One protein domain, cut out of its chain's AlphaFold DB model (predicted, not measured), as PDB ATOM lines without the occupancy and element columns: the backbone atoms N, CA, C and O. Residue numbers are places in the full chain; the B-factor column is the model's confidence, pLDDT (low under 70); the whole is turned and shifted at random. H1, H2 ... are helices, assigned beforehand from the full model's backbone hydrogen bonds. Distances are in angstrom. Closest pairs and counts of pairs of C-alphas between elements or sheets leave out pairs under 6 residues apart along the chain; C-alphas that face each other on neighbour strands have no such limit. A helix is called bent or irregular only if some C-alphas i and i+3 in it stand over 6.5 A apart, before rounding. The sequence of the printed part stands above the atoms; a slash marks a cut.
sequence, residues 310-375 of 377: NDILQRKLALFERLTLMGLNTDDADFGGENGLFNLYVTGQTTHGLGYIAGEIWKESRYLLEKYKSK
ATOM      1  N   ASN A 310     145.629 180.166 211.248       79.25
ATOM      2  CA  ASN A 310     144.801 179.398 210.325       79.25
ATOM      3  C   ASN A 310     143.315 179.420 210.732       79.25
ATOM      4  O   ASN A 310     142.442 179.579 209.883       79.25
ATOM      5  N   ASP A 311     143.014 179.357 212.033       79.12
ATOM      6  CA  ASP A 311     141.637 179.484 212.537       79.12
ATOM      7  C   ASP A 311     141.080 180.898 212.326       79.12
ATOM      8  O   ASP A 311     139.902 181.071 212.006       79.12
ATOM      9  N   ILE A 312     141.929 181.919 212.486       82.00
ATOM     10  CA  ILE A 312     141.602 183.319 212.177       82.00
ATOM     11  C   ILE A 312     141.234 183.442 210.695       82.00
ATOM     12  O   ILE A 312     140.197 184.022 210.362       82.00
ATOM     13  N   LEU A 313     142.044 182.857 209.806       82.38
ATOM     14  CA  LEU A 313     141.800 182.871 208.366       82.38
ATOM     15  C   LEU A 313     140.489 182.154 208.006       82.38
ATOM     16  O   LEU A 313     139.672 182.716 207.279       82.38
ATOM     17  N   GLN A 314     140.240 180.965 208.560       83.12
ATOM     18  CA  GLN A 314     139.004 180.212 208.314       83.12
ATOM     19  C   GLN A 314     137.757 180.955 208.805       83.12
ATOM     20  O   GLN A 314     136.755 181.025 208.094       83.12
ATOM     21  N   ARG A 315     137.817 181.565 209.995       83.38
ATOM     22  CA  ARG A 315     136.720 182.389 210.530       83.38
ATOM     23  C   ARG A 315     136.454 183.613 209.664       83.38
ATOM     24  O   ARG A 315     135.294 183.969 209.463       83.38
ATOM     25  N   LYS A 316     137.512 184.242 209.148       85.56
ATOM     26  CA  LYS A 316     137.417 185.391 208.244       85.56
ATOM     27  C   LYS A 316     136.754 185.002 206.920       85.56
ATOM     28  O   LYS A 316     135.808 185.668 206.512       85.56
ATOM     29  N   LEU A 317     137.194 183.906 206.299       85.06
ATOM     30  CA  LEU A 317     136.613 183.388 205.055       85.06
ATOM     31  C   LEU A 317     135.139 183.006 205.231       85.06
ATOM     32  O   LEU A 317     134.298 183.481 204.475       85.06
ATOM     33  N   ALA A 318     134.803 182.255 206.284       84.38
ATOM     34  CA  ALA A 318     133.422 181.858 206.563       84.38
ATOM     35  C   ALA A 318     132.497 183.063 206.813       84.38
ATOM     36  O   ALA A 318     131.325 183.052 206.429       84.38
ATOM     37  N   LEU A 319     133.012 184.117 207.461       86.12
ATOM     38  CA  LEU A 319     132.269 185.357 207.667       86.12
ATOM     39  C   LEU A 319     132.065 186.124 206.361       86.12
ATOM     40  O   LEU A 319     130.949 186.584 206.121       86.12
ATOM     41  N   PHE A 320     133.083 186.210 205.506       85.75
ATOM     42  CA  PHE A 320     132.936 186.825 204.190       85.75
ATOM     43  C   PHE A 320     131.928 186.088 203.324       85.75
ATOM     44  O   PHE A 320     130.956 186.706 202.906       85.75
ATOM     45  N   GLU A 321     132.074 184.774 203.156       84.44
ATOM     46  CA  GLU A 321     131.125 183.958 202.391       84.44
ATOM     47  C   GLU A 321     129.689 184.175 202.875       84.44
ATOM     48  O   GLU A 321     128.766 184.353 202.078       84.44
ATOM     49  N   ARG A 322     129.488 184.230 204.199       84.81
ATOM     50  CA  ARG A 322     128.162 184.456 204.770       84.81
ATOM     51  C   ARG A 322     127.622 185.853 204.473       84.81
ATOM     52  O   ARG A 322     126.435 185.971 204.182       84.81
ATOM     53  N   LEU A 323     128.449 186.889 204.551       83.62
ATOM     54  CA  LEU A 323     128.051 188.269 204.256       83.62
ATOM     55  C   LEU A 323     127.780 188.473 202.759       83.62
ATOM     56  O   LEU A 323     126.771 189.091 202.412       83.62
ATOM     57  N   THR A 324     128.594 187.879 201.884       82.81
ATOM     58  CA  THR A 324     128.380 187.875 200.429       82.81
ATOM     59  C   THR A 324     127.066 187.182 200.072       82.81
ATOM     60  O   THR A 324     126.264 187.736 199.320       82.81
ATOM     61  N   LEU A 325     126.765 186.028 200.683       83.25
ATOM     62  CA  LEU A 325     125.466 185.354 200.525       83.25
ATOM     63  C   LEU A 325     124.282 186.208 201.004       83.25
ATOM     64  O   LEU A 325     123.169 186.059 200.507       83.25
ATOM     65  N   MET A 326     124.505 187.098 201.972       80.25
ATOM     66  CA  MET A 326     123.500 188.050 202.455       80.25
ATOM     67  C   MET A 326     123.407 189.322 201.590       80.25
ATOM     68  O   MET A 326     122.627 190.222 201.910       80.25
ATOM     69  N   GLY A 327     124.158 189.398 200.488       75.69
ATOM     70  CA  GLY A 327     124.111 190.502 199.531       75.69
ATOM     71  C   GLY A 327     124.935 191.724 199.936       75.69
ATOM     72  O   GLY A 327     124.663 192.818 199.444       75.69
ATOM     73  N   LEU A 328     125.912 191.569 200.836       76.56
ATOM     74  CA  LEU A 328     126.895 192.618 201.107       76.56
ATOM     75  C   LEU A 328     128.095 192.479 200.190       76.56
ATOM     76  O   LEU A 328     128.688 191.403 200.110       76.56
ATOM     77  N   ASN A 329     128.484 193.590 199.564       71.44
ATOM     78  CA  ASN A 329     129.790 193.671 198.937       71.44
ATOM     79  C   ASN A 329     130.850 193.772 200.041       71.44
ATOM     80  O   ASN A 329     130.933 194.778 200.745       71.44
ATOM     81  N   THR A 330     131.608 192.698 200.233       68.50
ATOM     82  CA  THR A 330     132.644 192.596 201.265       68.50
ATOM     83  C   THR A 330     133.940 193.297 200.872       68.50
ATOM     84  O   THR A 330     134.769 193.524 201.750       68.50
ATOM     85  N   ASP A 331     134.097 193.661 199.595       62.72
ATOM     86  CA  ASP A 331     135.313 194.284 199.061       62.72
ATOM     87  C   ASP A 331     135.445 195.765 199.473       62.72
ATOM     88  O   ASP A 331     136.558 196.258 199.629       62.72
ATOM     89  N   ASP A 332     134.318 196.440 199.748       53.78
ATOM     90  CA  ASP A 332     134.250 197.872 200.106       53.78
ATOM     91  C   ASP A 332     133.802 198.134 201.559       53.78
ATOM     92  O   ASP A 332     133.586 199.278 201.969       53.78
ATOM     93  N   ALA A 333     133.584 197.084 202.351       58.41
ATOM     94  CA  ALA A 333     133.001 197.218 203.680       58.41
ATOM     95  C   ALA A 333     134.062 197.576 204.739       58.41
ATOM     96  O   ALA A 333     134.960 196.791 205.044       58.41
ATOM     97  N   ASP A 334     133.931 198.761 205.344       58.81
ATOM     98  CA  ASP A 334     134.706 199.152 206.526       58.81
ATOM     99  C   ASP A 334     134.151 198.427 207.761       58.81
ATOM    100  O   ASP A 334     133.185 198.856 208.396       58.81
ATOM    101  N   PHE A 335     134.748 197.281 208.085       65.12
ATOM    102  CA  PHE A 335     134.325 196.421 209.195       65.12
ATOM    103  C   PHE A 335     134.742 196.931 210.589       65.12
ATOM    104  O   PHE A 335     134.621 196.205 211.585       65.12
ATOM    105  N   GLY A 336     135.188 198.187 210.675       58.12
ATOM    106  CA  GLY A 336     135.594 198.838 211.910       58.12
ATOM    107  C   GLY A 336     136.992 198.423 212.377       58.12
ATOM    108  O   GLY A 336     137.537 197.389 211.992       58.12
ATOM    109  N   GLY A 337     137.583 199.264 213.232       58.75
ATOM    110  CA  GLY A 337     138.921 199.058 213.798       58.75
ATOM    111  C   GLY A 337     139.038 197.812 214.688       58.75
ATOM    112  O   GLY A 337     138.136 196.984 214.767       58.75
ATOM    113  N   GLU A 338     140.149 197.674 215.413       60.88
ATOM    114  CA  GLU A 338     140.508 196.463 216.185       60.88
ATOM    115  C   GLU A 338     139.414 195.941 217.147       60.88
ATOM    116  O   GLU A 338     139.365 194.748 217.428       60.88
ATOM    117  N   ASN A 339     138.487 196.802 217.587       64.12
ATOM    118  CA  ASN A 339     137.364 196.458 218.472       64.12
ATOM    119  C   ASN A 339     136.020 196.218 217.749       64.12
ATOM    120  O   ASN A 339     134.981 196.117 218.402       64.12
ATOM    121  N   GLY A 340     136.003 196.181 216.416       71.06
ATOM    122  CA  GLY A 340     134.800 195.923 215.622       71.06
ATOM    123  C   GLY A 340     134.278 194.494 215.796       71.06
ATOM    124  O   GLY A 340     135.049 193.560 216.016       71.06
ATOM    125  N   LEU A 341     132.960 194.306 215.656       76.62
ATOM    126  CA  LEU A 341     132.281 192.999 215.746       76.62
ATOM    127  C   LEU A 341     132.903 191.938 214.826       76.62
ATOM    128  O   LEU A 341     133.000 190.769 215.202       76.62
ATOM    129  N   PHE A 342     133.367 192.363 213.651       82.88
ATOM    130  CA  PHE A 342     134.113 191.533 212.713       82.88
ATOM    131  C   PHE A 342     135.407 190.992 213.333       82.88
ATOM    132  O   PHE A 342     135.609 189.778 213.398       82.88
ATOM    133  N   ASN A 343     136.253 191.884 213.855       78.81
ATOM    134  CA  ASN A 343     137.533 191.518 214.457       78.81
ATOM    135  C   ASN A 343     137.337 190.671 215.714       78.81
ATOM    136  O   ASN A 343     137.990 189.641 215.847       78.81
ATOM    137  N   LEU A 344     136.360 191.006 216.564       80.88
ATOM    138  CA  LEU A 344     136.021 190.217 217.753       80.88
ATOM    139  C   LEU A 344     135.601 188.776 217.413       80.88
ATOM    140  O   LEU A 344     135.893 187.853 218.179       80.88
ATOM    141  N   TYR A 345     134.928 188.558 216.279       83.94
ATOM    142  CA  TYR A 345     134.572 187.218 215.805       83.94
ATOM    143  C   TYR A 345     135.759 186.447 215.234       83.94
ATOM    144  O   TYR A 345     135.990 185.288 215.605       83.94
ATOM    145  N   VAL A 346     136.534 187.108 214.377       82.94
ATOM    146  CA  VAL A 346     137.722 186.543 213.733       82.94
ATOM    147  C   VAL A 346     138.782 186.163 214.773       82.94
ATOM    148  O   VAL A 346     139.334 185.067 214.709       82.94
ATOM    149  N   THR A 347     138.982 186.986 215.806       79.31
ATOM    150  CA  THR A 347     139.903 186.707 216.923       79.31
ATOM    151  C   THR A 347     139.271 185.860 218.033       79.31
ATOM    152  O   THR A 347     139.863 185.724 219.102       79.31
ATOM    153  N   GLY A 348     138.052 185.343 217.824       72.06
ATOM    154  CA  GLY A 348     137.314 184.478 218.753       72.06
ATOM    155  C   GLY A 348     137.120 185.041 220.161       72.06
ATOM    156  O   GLY A 348     137.022 184.285 221.124       72.06
ATOM    157  N   GLN A 349     137.050 186.366 220.278       73.25
ATOM    158  CA  GLN A 349     136.759 187.078 221.523       73.25
ATOM    159  C   GLN A 349     135.251 187.217 221.782       73.25
ATOM    160  O   GLN A 349     134.844 187.670 222.850       73.25
ATOM    161  N   THR A 350     134.418 186.812 220.825       76.12
ATOM    162  CA  THR A 350     132.963 186.728 220.977       76.12
ATOM    163  C   THR A 350     132.497 185.284 221.146       76.12
ATOM    164  O   THR A 350     133.020 184.361 220.521       76.12
ATOM    165  N   THR A 351     131.473 185.097 221.977       74.38
ATOM    166  CA  THR A 351     130.773 183.816 222.162       74.38
ATOM    167  C   THR A 351     129.636 183.623 221.157       74.38
ATOM    168  O   THR A 351     129.024 182.555 221.106       74.38
ATOM    169  N   HIS A 352     129.332 184.643 220.351       76.06
ATOM    170  CA  HIS A 352     128.255 184.592 219.371       76.06
ATOM    171  C   HIS A 352     128.669 183.836 218.100       76.06
ATOM    172  O   HIS A 352     129.774 183.991 217.584       76.06
ATOM    173  N   GLY A 353     127.751 183.016 217.579       76.88
ATOM    174  CA  GLY A 353     127.977 182.221 216.371       76.88
ATOM    175  C   GLY A 353     127.965 183.043 215.076       76.88
ATOM    176  O   GLY A 353     127.412 184.142 215.026       76.88
ATOM    177  N   LEU A 354     128.509 182.454 214.004       80.44
ATOM    178  CA  LEU A 354     128.651 183.052 212.665       80.44
ATOM    179  C   LEU A 354     127.377 183.751 212.169       80.44
ATOM    180  O   LEU A 354     127.424 184.887 211.712       80.44
ATOM    181  N   GLY A 355     126.225 183.081 212.283       77.06
ATOM    182  CA  GLY A 355     124.951 183.609 211.790       77.06
ATOM    183  C   GLY A 355     124.472 184.858 212.533       77.06
ATOM    184  O   GLY A 355     123.870 185.732 211.919       77.06
ATOM    185  N   TYR A 356     124.766 184.961 213.833       83.38
ATOM    186  CA  TYR A 356     124.442 186.151 214.618       83.38
ATOM    187  C   TYR A 356     125.340 187.321 214.211       83.38
ATOM    188  O   TYR A 356     124.841 188.399 213.905       83.38
ATOM    189  N   ILE A 357     126.655 187.085 214.143       84.50
ATOM    190  CA  ILE A 357     127.637 188.115 213.785       84.50
ATOM    191  C   ILE A 357     127.391 188.643 212.368       84.50
ATOM    192  O   ILE A 357     127.314 189.855 212.180       84.50
ATOM    193  N   ALA A 358     127.182 187.756 211.391       83.94
ATOM    194  CA  ALA A 358     126.855 188.159 210.024       83.94
ATOM    195  C   ALA A 358     125.540 188.959 209.957       83.94
ATOM    196  O   ALA A 358     125.442 189.938 209.223       83.94
ATOM    197  N   GLY A 359     124.545 188.578 210.767       80.31
ATOM    198  CA  GLY A 359     123.272 189.289 210.885       80.31
ATOM    199  C   GLY A 359     123.409 190.719 211.405       80.31
ATOM    200  O   GLY A 359     122.796 191.628 210.849       80.31
ATOM    201  N   GLU A 360     124.205 190.927 212.452       82.31
ATOM    202  CA  GLU A 360     124.422 192.257 213.034       82.31
ATOM    203  C   GLU A 360     125.236 193.160 212.102       82.31
ATOM    204  O   GLU A 360     124.797 194.272 211.809       82.31
ATOM    205  N   ILE A 361     126.333 192.646 211.531       81.88
ATOM    206  CA  ILE A 361     127.129 193.375 210.529       81.88
ATOM    207  C   ILE A 361     126.251 193.779 209.335       81.88
ATOM    208  O   ILE A 361     126.357 194.895 208.821       81.88
ATOM    209  N   TRP A 362     125.333 192.902 208.915       81.25
ATOM    210  CA  TRP A 362     124.425 193.204 207.816       81.25
ATOM    211  C   TRP A 362     123.391 194.271 208.135       81.25
ATOM    212  O   TRP A 362     123.137 195.141 207.301       81.25
ATOM    213  N   LYS A 363     122.827 194.264 209.344       79.12
ATOM    214  CA  LYS A 363     121.911 195.325 209.782       79.12
ATOM    215  C   LYS A 363     122.614 196.678 209.843       79.12
ATOM    216  O   LYS A 363     122.051 197.661 209.364       79.12
ATOM    217  N   GLU A 364     123.826 196.723 210.399       74.50
ATOM    218  CA  GLU A 364     124.624 197.952 210.473       74.50
ATOM    219  C   GLU A 364     124.930 198.496 209.073       74.50
ATOM    220  O   GLU A 364     124.669 199.666 208.783       74.50
ATOM    221  N   SER A 365     125.377 197.625 208.168       70.12
ATOM    222  CA  SER A 365     125.720 197.994 206.790       70.12
ATOM    223  C   SER A 365     124.498 198.433 205.973       70.12
ATOM    224  O   SER A 365     124.549 199.426 205.246       70.12
ATOM    225  N   ARG A 366     123.354 197.752 206.128       67.81
ATOM    226  CA  ARG A 366     122.094 198.127 205.469       67.81
ATOM    227  C   ARG A 366     121.574 199.478 205.959       67.81
ATOM    228  O   ARG A 366     121.147 200.296 205.146       67.81
ATOM    229  N   TYR A 367     121.634 199.726 207.265       60.72
ATOM    230  CA  TYR A 367     121.232 201.006 207.846       60.72
ATOM    231  C   TYR A 367     122.078 202.167 207.306       60.72
ATOM    232  O   TYR A 367     121.551 203.241 207.013       60.72
ATOM    233  N   LEU A 368     123.383 201.948 207.114       59.97
ATOM    234  CA  LEU A 368     124.267 202.935 206.494       59.97
ATOM    235  C   LEU A 368     123.899 203.187 205.023       59.97
ATOM    236  O   LEU A 368     123.769 204.345 204.633       59.97
ATOM    237  N   LEU A 369     123.639 202.142 204.231       58.44
ATOM    238  CA  LEU A 369     123.239 202.273 202.821       58.44
ATOM    239  C   LEU A 369     121.901 203.022 202.638       58.44
ATOM    240  O   LEU A 369     121.789 203.878 201.758       58.44
ATOM    241  N   GLU A 370     120.898 202.761 203.481       57.44
ATOM    242  CA  GLU A 370     119.601 203.466 203.453       57.44
ATOM    243  C   GLU A 370     119.736 204.943 203.888       57.44
ATOM    244  O   GLU A 370     119.077 205.839 203.347       57.44
ATOM    245  N   LYS A 371     120.655 205.234 204.815       48.47
ATOM    246  CA  LYS A 371     120.970 206.602 205.255       48.47
ATOM    247  C   LYS A 371     121.737 207.419 204.205       48.47
ATOM    248  O   LYS A 371     121.622 208.643 204.196       48.47
ATOM    249  N   TYR A 372     122.513 206.771 203.336       52.03
ATOM    250  CA  TYR A 372     123.196 207.446 202.227       52.03
ATOM    251  C   TYR A 372     122.259 207.705 201.044       52.03
ATOM    252  O   TYR A 372     122.290 208.807 200.505       52.03
ATOM    253  N   LYS A 373     121.358 206.768 200.709       48.81
ATOM    254  CA  LYS A 373     120.334 206.988 199.669       48.81
ATOM    255  C   LYS A 373     119.370 208.132 200.001       48.81
ATOM    256  O   LYS A 373     119.001 208.887 199.119       48.81
ATOM    257  N   SER A 374     119.024 208.314 201.276       48.81
ATOM    258  CA  SER A 374     118.117 209.387 201.728       48.81
ATOM    259  C   SER A 374     118.750 210.786 201.793       48.81
ATOM    260  O   SER A 374     118.095 211.733 202.222       48.81
ATOM    261  N   LYS A 375     120.025 210.925 201.409       46.31
ATOM    262  CA  LYS A 375     120.726 212.214 201.297       46.31
ATOM    263  C   LYS A 375     120.993 212.649 199.853       46.31
ATOM    264  O   LYS A 375     121.513 213.745 199.663       46.31
TER     265      LYS A 375
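This is residues 310 to 375 of the 377 residues of an uncharacterized protein of Stentor coeruleus (UniProt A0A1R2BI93). Three helices, each touching the other two at a slant, make a small body from which the far end of the longest helix, H3, sticks out as an arm: residues 367 to 375, of which 367 to 373 belong to H3. The centres of H1, H2 and H3 make a triangle; the short H2 packs on the early part of H1 and the early part of H3, and a long loop, residues 326 to 340, joins the last residue of H1 to the first of H2. The printed part has 66 residues with three named helices, in the order H1, H2, H3 along the chain, and no named strand; its class is all helix, with 42 of the residues in the helices. It is compact by its radius of gyration of the C-alphas, 12.0 A, yet elongated in outline, spanning 41 by 23 by 19 A, and the free arm makes much of that length: the body without it spans 25 by 19 by 19 A.

H1, residues 310 to 325, is the first helix of the printed part. It touches H2, residues 341 to 346, with residues 312 to 316 alone. The closest C-alphas of these two helices are those of Ile 312 and Val 346, 5.3 A apart. Their lines stand at a steep tilt of 47 degrees and they run opposite ways. Farther along, H1 touches H3, residues 354 to 373, with residues 318 to 323 alone, and H3 touches H1 with residues 354 to 362 alone. The closest C-alphas here are those of Leu 323 and Ala 358, 5.9 A apart. H1 and H3 run the same way at a steep tilt of 49 degrees. H2 and H3 touch, H3 with residues 354 to 361 alone, and their closest C-alphas are those of Leu 341 and Ile 357, 7.0 A apart. These two run opposite ways at a tilt of 36 degrees, only just steep, and form a helical hairpin, two helices that follow each other and run opposite ways. The helix packing is mostly crossed, with 0 of the 3 touching pairs at a shallow tilt. In H1, H2 and H3 every O i to N i+4 pair is within hydrogen-bond range.

H1 runs from Asn 310, whose C-alpha is at (144.801, 179.398, 210.325), to Leu 325, with its C-alpha at (125.466, 185.354, 200.525), and measures 22.5 A from first to last C-alpha. H2 runs from Leu 341 to Val 346, 8.7 A from first to last C-alpha. H3 runs from Leu 354 to Lys 373 and is the longest helix, 20 residues and 28.5 A from first to last C-alpha; C-alpha 373 is at (120.334, 206.988, 199.669). None of the three helices is bent.

The two C-alphas farthest apart are those of Asn 310 and Lys 375, the first and last printed residues, 41.7 A apart. The printed part has no cut. The link from H1 to H2 is long, with 15 residues between them, and their C-alphas lie 6 to 13 A from the mean of all C-alphas. The link from H2 to H3 is short, with 7 residues. The mean pLDDT of the printed part is 73.3. It is under 70 in residues 330 to 339, within the long link, and in residues 366 to 375, which include the stretch that stands free.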